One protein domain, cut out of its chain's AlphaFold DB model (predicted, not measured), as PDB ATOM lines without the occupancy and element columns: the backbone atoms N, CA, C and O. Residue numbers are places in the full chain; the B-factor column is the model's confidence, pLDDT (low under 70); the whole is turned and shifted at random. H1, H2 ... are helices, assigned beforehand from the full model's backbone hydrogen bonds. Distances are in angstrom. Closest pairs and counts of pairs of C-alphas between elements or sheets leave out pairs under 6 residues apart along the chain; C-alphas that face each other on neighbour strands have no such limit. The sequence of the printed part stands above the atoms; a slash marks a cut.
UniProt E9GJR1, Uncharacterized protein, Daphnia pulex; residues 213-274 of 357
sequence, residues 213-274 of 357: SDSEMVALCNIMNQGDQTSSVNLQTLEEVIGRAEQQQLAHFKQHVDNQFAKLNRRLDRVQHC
ATOM      1  N   SER A 213      63.423  94.280 -14.607       79.38
ATOM      2  CA  SER A 213      64.543  93.487 -14.093       79.38
ATOM      3  C   SER A 213      65.826  93.753 -14.891       79.38
ATOM      4  O   SER A 213      65.773  94.112 -16.068       79.38
ATOM      5  N   ASP A 214      66.998  93.545 -14.281       81.50
ATOM      6  CA  ASP A 214      68.286  93.759 -14.963       81.50
ATOM      7  C   ASP A 214      68.393  92.937 -16.262       81.50
ATOM      8  O   ASP A 214      68.925  93.413 -17.263       81.50
ATOM      9  N   SER A 215      67.827  91.726 -16.287       78.19
ATOM     10  CA  SER A 215      67.772  90.870 -17.477       78.19
ATOM     11  C   SER A 215      66.855  91.422 -18.573       78.19
ATOM     12  O   SER A 215      67.211  91.357 -19.750       78.19
ATOM     13  N   GLU A 216      65.701  91.996 -18.223       75.75
ATOM     14  CA  GLU A 216      64.802  92.661 -19.178       75.75
ATOM     15  C   GLU A 216      65.411  93.954 -19.722       75.75
ATOM     16  O   GLU A 216      65.281  94.250 -20.909       75.75
ATOM     17  N   MET A 217      66.139  94.694 -18.883       82.38
ATOM     18  CA  MET A 217      66.868  95.894 -19.290       82.38
ATOM     19  C   MET A 217      67.986  95.537 -20.281       82.38
ATOM     20  O   MET A 217      68.118  96.169 -21.328       82.38
ATOM     21  N   VAL A 218      68.731  94.456 -20.020       81.75
ATOM     22  CA  VAL A 218      69.723  93.904 -20.961       81.75
ATOM     23  C   VAL A 218      69.063  93.448 -22.269       81.75
ATOM     24  O   VAL A 218      69.597  93.723 -23.344       81.75
ATOM     25  N   ALA A 219      67.892  92.805 -22.213       77.00
ATOM     26  CA  ALA A 219      67.151  92.403 -23.410       77.00
ATOM     27  C   ALA A 219      66.708  93.613 -24.251       77.00
ATOM     28  O   ALA A 219      66.923  93.623 -25.463       77.00
ATOM     29  N   LEU A 220      66.177  94.665 -23.616       78.56
ATOM     30  CA  LEU A 220      65.833  95.925 -24.281       78.56
ATOM     31  C   LEU A 220      67.063  96.584 -24.912       78.56
ATOM     32  O   LEU A 220      67.018  96.973 -26.078       78.56
ATOM     33  N   CYS A 221      68.185  96.659 -24.188       83.00
ATOM     34  CA  CYS A 221      69.439  97.185 -24.725       83.00
ATOM     35  C   CYS A 221      69.922  96.394 -25.949       83.00
ATOM     36  O   CYS A 221      70.352  97.003 -26.928       83.00
ATOM     37  N   ASN A 222      69.815  95.064 -25.936       79.94
ATOM     38  CA  ASN A 222      70.203  94.228 -27.072       79.94
ATOM     39  C   ASN A 222      69.310  94.470 -28.297       79.94
ATOM     40  O   ASN A 222      69.834  94.595 -29.401       79.94
ATOM     41  N   ILE A 223      67.995  94.613 -28.107       77.94
ATOM     42  CA  ILE A 223      67.051  94.927 -29.193       77.94
ATOM     43  C   ILE A 223      67.357  96.308 -29.790       77.94
ATOM     44  O   ILE A 223      67.426  96.453 -31.010       77.94
ATOM     45  N   MET A 224      67.607  97.316 -28.946       78.25
ATOM     46  CA  MET A 224      67.957  98.663 -29.413       78.25
ATOM     47  C   MET A 224      69.298  98.695 -30.159       78.25
ATOM     48  O   MET A 224      69.419  99.403 -31.155       78.25
ATOM     49  N   ASN A 225      70.290  97.919 -29.711       80.94
ATOM     50  CA  ASN A 225      71.611  97.862 -30.342       80.94
ATOM     51  C   ASN A 225      71.609  97.082 -31.669       80.94
ATOM     52  O   ASN A 225      72.434  97.359 -32.538       80.94
ATOM     53  N   GLN A 226      70.690  96.128 -31.854       72.31
ATOM     54  CA  GLN A 226      70.545  95.375 -33.108       72.31
ATOM     55  C   GLN A 226      69.833  96.177 -34.210       72.31
ATOM     56  O   GLN A 226      70.088  95.952 -35.393       72.31
ATOM     57  N   GLY A 227      69.001  97.156 -33.839       61.28
ATOM     58  CA  GLY A 227      68.267  98.003 -34.785       61.28
ATOM     59  C   GLY A 227      69.137  98.902 -35.675       61.28
ATOM     60  O   GLY A 227      68.649  99.389 -36.690       61.28
ATOM     61  N   ASP A 228      70.419  99.102 -35.344       63.59
ATOM     62  CA  ASP A 228      71.340  99.916 -36.154       63.59
ATOM     63  C   ASP A 228      71.915  99.149 -37.370       63.59
ATOM     64  O   ASP A 228      72.523  99.772 -38.242       63.59
ATOM     65  N   GLN A 229      71.726  97.820 -37.472       62.19
ATOM     66  CA  GLN A 229      72.279  97.009 -38.575       62.19
ATOM     67  C   GLN A 229      71.244  96.275 -39.440       62.19
ATOM     68  O   GLN A 229      71.567  95.886 -40.562       62.19
ATOM     69  N   THR A 230      69.995  96.132 -38.991       55.00
ATOM     70  CA  THR A 230      68.903  95.573 -39.800       55.00
ATOM     71  C   THR A 230      67.666  96.461 -39.679       55.00
ATOM     72  O   THR A 230      67.169  96.742 -38.595       55.00
ATOM     73  N   SER A 231      67.160  96.943 -40.813       57.41
ATOM     74  CA  SER A 231      66.100  97.957 -40.927       57.41
ATOM     75  C   SER A 231      64.701  97.514 -40.463       57.41
ATOM     76  O   SER A 231      63.722  98.209 -40.725       57.41
ATOM     77  N   SER A 232      64.583  96.402 -39.738       64.94
ATOM     78  CA  SER A 232      63.360  96.037 -39.030       64.94
ATOM     79  C   SER A 232      63.710  95.597 -37.614       64.94
ATOM     80  O   SER A 232      64.023  94.431 -37.364       64.94
ATOM     81  N   VAL A 233      63.634  96.534 -36.666       65.62
ATOM     82  CA  VAL A 233      63.474  96.172 -35.255       65.62
ATOM     83  C   VAL A 233      62.271  95.237 -35.190       65.62
ATOM     84  O   VAL A 233      61.191  95.592 -35.663       65.62
ATOM     85  N   ASN A 234      62.473  94.025 -34.676       79.75
ATOM     86  CA  ASN A 234      61.419  93.030 -34.584       79.75
ATOM     87  C   ASN A 234      60.402  93.497 -33.530       79.75
ATOM     88  O   ASN A 234      60.561  93.234 -32.339       79.75
ATOM     89  N   LEU A 235      59.401  94.266 -33.973       80.06
ATOM     90  CA  LEU A 235      58.337  94.841 -33.141       80.06
ATOM     91  C   LEU A 235      57.676  93.775 -32.264       80.06
ATOM     92  O   LEU A 235      57.377  94.038 -31.104       80.06
ATOM     93  N   GLN A 236      57.577  92.551 -32.781       81.94
ATOM     94  CA  GLN A 236      57.045  91.394 -32.075       81.94
ATOM     95  C   GLN A 236      57.856  91.066 -30.810       81.94
ATOM     96  O   GLN A 236      57.298  90.814 -29.748       81.94
ATOM     97  N   THR A 237      59.188  91.155 -30.876       82.62
ATOM     98  CA  THR A 237      60.060  90.923 -29.716       82.62
ATOM     99  C   THR A 237      59.924  92.029 -28.667       82.62
ATOM    100  O   THR A 237      60.022  91.756 -27.471       82.62
ATOM    101  N   LEU A 238      59.683  93.275 -29.088       81.94
ATOM    102  CA  LEU A 238      59.461  94.386 -28.161       81.94
ATOM    103  C   LEU A 238      58.107  94.259 -27.448       81.94
ATOM    104  O   LEU A 238      58.057  94.413 -26.229       81.94
ATOM    105  N   GLU A 239      57.043  93.928 -28.181       86.81
ATOM    106  CA  GLU A 239      55.713  93.657 -27.617       86.81
ATOM    107  C   GLU A 239      55.758  92.520 -26.592       86.81
ATOM    108  O   GLU A 239      55.202  92.648 -25.503       86.81
ATOM    109  N   GLU A 240      56.494  91.444 -26.878       87.56
ATOM    110  CA  GLU A 240      56.683  90.350 -25.925       87.56
ATOM    111  C   GLU A 240      57.411  90.781 -24.643       87.56
ATOM    112  O   GLU A 240      57.065  90.327 -23.551       87.56
ATOM    113  N   VAL A 241      58.438  91.633 -24.747       81.88
ATOM    114  CA  VAL A 241      59.171  92.133 -23.570       81.88
ATOM    115  C   VAL A 241      58.286  93.052 -22.730       81.88
ATOM    116  O   VAL A 241      58.260  92.903 -21.508       81.88
ATOM    117  N   ILE A 242      57.529  93.950 -23.367       83.44
ATOM    118  CA  ILE A 242      56.581  94.835 -22.676       83.44
ATOM    119  C   ILE A 242      55.490  94.004 -21.992       83.44
ATOM    120  O   ILE A 242      55.262  94.171 -20.795       83.44
ATOM    121  N   GLY A 243      54.895  93.040 -22.701       90.44
ATOM    122  CA  GLY A 243      53.863  92.165 -22.146       90.44
ATOM    123  C   GLY A 243      54.347  91.355 -20.938       90.44
ATOM    124  O   GLY A 243      53.621  91.217 -19.954       90.44
ATOM    125  N   ARG A 244      55.598  90.867 -20.955       85.25
ATOM    126  CA  ARG A 244      56.201  90.185 -19.794       85.25
ATOM    127  C   ARG A 244      56.399  91.124 -18.601       85.25
ATOM    128  O   ARG A 244      56.070  90.734 -17.479       85.25
ATOM    129  N   ALA A 245      56.875  92.347 -18.832       76.75
ATOM    130  CA  ALA A 245      57.078  93.334 -17.771       76.75
ATOM    131  C   ALA A 245      55.747  93.757 -17.117       76.75
ATOM    132  O   ALA A 245      55.652  93.854 -15.891       76.75
ATOM    133  N   GLU A 246      54.693  93.947 -17.916       82.19
ATOM    134  CA  GLU A 246      53.346  94.257 -17.423       82.19
ATOM    135  C   GLU A 246      52.757  93.106 -16.601       82.19
ATOM    136  O   GLU A 246      52.232  93.325 -15.506       82.19
ATOM    137  N   GLN A 247      52.893  91.863 -17.078       88.81
ATOM    138  CA  GLN A 247      52.436  90.683 -16.340       88.81
ATOM    139  C   GLN A 247      53.157  90.523 -14.997       88.81
ATOM    140  O   GLN A 247      52.510  90.236 -13.987       88.81
ATOM    141  N   GLN A 248      54.475  90.743 -14.953       85.94
ATOM    142  CA  GLN A 248      55.236  90.690 -13.703       85.94
ATOM    143  C   GLN A 248      54.801  91.777 -12.717       85.94
ATOM    144  O   GLN A 248      54.638  91.498 -11.528       85.94
ATOM    145  N   GLN A 249      54.554  92.998 -13.192       83.00
ATOM    146  CA  GLN A 249      54.059  94.072 -12.328       83.00
ATOM    147  C   GLN A 249      52.671  93.795 -11.788       83.00
ATOM    148  O   GLN A 249      52.431  94.010 -10.599       83.00
ATOM    149  N   LEU A 250      51.772  93.286 -12.629       85.31
ATOM    150  CA  LEU A 250      50.439  92.904 -12.192       85.31
ATOM    151  C   LEU A 250      50.510  91.792 -11.136       85.31
ATOM    152  O   LEU A 250      49.810  91.867 -10.126       85.31
ATOM    153  N   ALA A 251      51.386  90.800 -11.325       88.62
ATOM    154  CA  ALA A 251      51.606  89.730 -10.357       88.62
ATOM    155  C   ALA A 251      52.156  90.259  -9.022       88.62
ATOM    156  O   ALA A 251      51.624  89.921  -7.963       88.62
ATOM    157  N   HIS A 252      53.163  91.137  -9.058       82.44
ATOM    158  CA  HIS A 252      53.740  91.740  -7.857       82.44
ATOM    159  C   HIS A 252      52.732  92.640  -7.127       82.44
ATOM    160  O   HIS A 252      52.617  92.589  -5.901       82.44
ATOM    161  N   PHE A 253      51.955  93.433  -7.869       77.50
ATOM    162  CA  PHE A 253      50.887  94.254  -7.306       77.50
ATOM    163  C   PHE A 253      49.818  93.390  -6.637       77.50
ATOM    164  O   PHE A 253      49.461  93.645  -5.487       77.50
ATOM    165  N   LYS A 254      49.362  92.328  -7.311       85.31
ATOM    166  CA  LYS A 254      48.390  91.384  -6.752       85.31
ATOM    167  C   LYS A 254      48.911  90.753  -5.459       85.31
ATOM    168  O   LYS A 254      48.230  90.809  -4.442       85.31
ATOM    169  N   GLN A 255      50.146  90.254  -5.464       90.75
ATOM    170  CA  GLN A 255      50.776  89.682  -4.273       90.75
ATOM    171  C   GLN A 255      50.897  90.704  -3.130       90.75
ATOM    172  O   GLN A 255      50.673  90.367  -1.967       90.75
ATOM    173  N   HIS A 256      51.238  91.960  -3.436       81.62
ATOM    174  CA  HIS A 256      51.287  93.022  -2.435       81.62
ATOM    175  C   HIS A 256      49.905  93.267  -1.816       81.62
ATOM    176  O   HIS A 256      49.789  93.316  -0.592       81.62
ATOM    177  N   VAL A 257      48.863  93.380  -2.642       79.06
ATOM    178  CA  VAL A 257      47.478  93.564  -2.188       79.06
ATOM    179  C   VAL A 257      47.033  92.392  -1.313       79.06
ATOM    180  O   VAL A 257      46.574  92.620  -0.194       79.06
ATOM    181  N   ASP A 258      47.260  91.154  -1.756       88.44
ATOM    182  CA  ASP A 258      46.921  89.942  -1.001       88.44
ATOM    183  C   ASP A 258      47.628  89.914   0.367       88.44
ATOM    184  O   ASP A 258      47.016  89.627   1.399       88.44
ATOM    185  N   ASN A 259      48.904  90.313   0.418       88.62
ATOM    186  CA  ASN A 259      49.662  90.421   1.665       88.62
ATOM    187  C   ASN A 259      49.106  91.494   2.615       88.62
ATOM    188  O   ASN A 259      49.085  91.285   3.834       88.62
ATOM    189  N   GLN A 260      48.665  92.644   2.096       85.19
ATOM    190  CA  GLN A 260      48.039  93.681   2.924       85.19
ATOM    191  C   GLN A 260      46.677  93.222   3.454       85.19
ATOM    192  O   GLN A 260      46.389  93.431   4.636       85.19
ATOM    193  N   PHE A 261      45.883  92.524   2.638       81.75
ATOM    194  CA  PHE A 261      44.624  91.922   3.078       81.75
ATOM    195  C   PHE A 261      44.836  90.878   4.168       81.75
ATOM    196  O   PHE A 261      44.170  90.926   5.200       81.75
ATOM    197  N   ALA A 262      45.820  89.993   4.012       90.69
ATOM    198  CA  ALA A 262      46.156  89.015   5.040       90.69
ATOM    199  C   ALA A 262      46.571  89.686   6.364       90.69
ATOM    200  O   ALA A 262      46.165  89.247   7.442       90.69
ATOM    201  N   LYS A 263      47.349  90.779   6.314       86.50
ATOM    202  CA  LYS A 263      47.709  91.560   7.513       86.50
ATOM    203  C   LYS A 263      46.489  92.204   8.167       86.50
ATOM    204  O   LYS A 263      46.407  92.208   9.397       86.50
ATOM    205  N   LEU A 264      45.575  92.754   7.369       78.81
ATOM    206  CA  LEU A 264      44.349  93.373   7.863       78.81
ATOM    207  C   LEU A 264      43.433  92.338   8.519       78.81
ATOM    208  O   LEU A 264      43.014  92.561   9.650       78.81
ATOM    209  N   ASN A 265      43.220  91.186   7.881       81.75
ATOM    210  CA  ASN A 265      42.410  90.101   8.437       81.75
ATOM    211  C   ASN A 265      42.972  89.613   9.772       81.75
ATOM    212  O   ASN A 265      42.252  89.589  10.757       81.75
ATOM    213  N   ARG A 266      44.291  89.391   9.877       88.81
ATOM    214  CA  ARG A 266      44.912  89.036  11.168       88.81
ATOM    215  C   ARG A 266      44.704  90.103  12.247       88.81
ATOM    216  O   ARG A 266      44.682  89.776  13.431       88.81
ATOM    217  N   ARG A 267      44.648  91.390  11.881       79.31
ATOM    218  CA  ARG A 267      44.347  92.476  12.832       79.31
ATOM    219  C   ARG A 267      42.880  92.454  13.234       79.31
ATOM    220  O   ARG A 267      42.604  92.637  14.412       79.31
ATOM    221  N   LEU A 268      41.984  92.230  12.279       77.50
ATOM    222  CA  LEU A 268      40.554  92.116  12.522       77.50
ATOM    223  C   LEU A 268      40.254  90.926  13.437       77.50
ATOM    224  O   LEU A 268      39.586  91.121  14.444       77.50
ATOM    225  N   ASP A 269      40.847  89.761  13.174       80.50
ATOM    226  CA  ASP A 269      40.722  88.576  14.027       80.50
ATOM    227  C   ASP A 269      41.181  88.885  15.454       80.50
ATOM    228  O   ASP A 269      40.464  88.601  16.407       80.50
ATOM    229  N   ARG A 270      42.337  89.544  15.630       78.12
ATOM    230  CA  ARG A 270      42.800  89.950  16.969       78.12
ATOM    231  C   ARG A 270      41.816  90.879  17.671       78.12
ATOM    232  O   ARG A 270      41.606  90.726  18.865       78.12
ATOM    233  N   VAL A 271      41.220  91.827  16.951       71.06
ATOM    234  CA  VAL A 271      40.232  92.751  17.524       71.06
ATOM    235  C   VAL A 271      38.927  92.031  17.863       71.06
ATOM    236  O   VAL A 271      38.344  92.330  18.895       71.06
ATOM    237  N   GLN A 272      38.492  91.068  17.048       70.31
ATOM    238  CA  GLN A 272      37.294  90.266  17.310       70.31
ATOM    239  C   GLN A 272      37.467  89.314  18.500       70.31
ATOM    240  O   GLN A 272      36.518  89.094  19.245       70.31
ATOM    241  N   HIS A 273      38.669  88.765  18.692       70.50
ATOM    242  CA  HIS A 273      38.976  87.866  19.810       70.50
ATOM    243  C   HIS A 273      39.371  88.613  21.086       70.50
ATOM    244  O   HIS A 273      39.274  88.062  22.182       70.50
ATOM    245  N   CYS A 274      39.792  89.875  20.983       68.06
ATOM    246  CA  CYS A 274      39.769  90.761  22.131       68.06
ATOM    247  C   CYS A 274      38.303  90.971  22.500       68.06
ATOM    248  O   CYS A 274      37.579  91.681  21.810       68.06
TER     249      CYS A 274
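Overview. This is residues 213 to 274 of the 357 residues of an uncharacterized protein of Daphnia pulex (UniProt E9GJR1). Picture a lopsided helical hairpin: the short helix H1 folds back beside one end of the long helix H2, and the rest of H2 runs on alone as a straight arm. Residues 249 to 274 stick out as that arm, of which 249 to 273 belong to H2. The printed part has 62 residues with two named helices, H1 then H2, and no named strand; the class is all helix. It is extended, with a radius of gyration of the C-alphas of 20.6 A and spans of 69 by 18 by 8 A.

Along the chain. Find C-alpha 214 at (68.286, 93.759, -14.963); from there H1, residues 214 to 226, runs 18.4 A to C-alpha 226. Next find C-alpha 235 at (58.337, 94.841, -33.141), where H2, residues 235 to 273, begins; it runs 56.8 A to C-alpha 273 at (38.976, 87.866, 19.810).

Arrangement. H1 and H2 form a helical hairpin, running opposite ways at a shallow tilt of 16 degrees. They touch, and their closest C-alphas, those of Glu 216 and Val 241, are 7.2 A apart. H2 touches H1 with residues 238 to 245 alone. In H1 and H2 every O i to N i+4 pair is within hydrogen-bond range.

Size, cuts and confidence. Look to Gln 229 and Cys 274 for the two C-alphas farthest apart, 69.1 A. The printed part has no cut, and the 8 residues between H1 and H2 are a short link. Residues 227 to 232 stand free. The model's pLDDT is under 70 at residues 227 to 233 and residue 274.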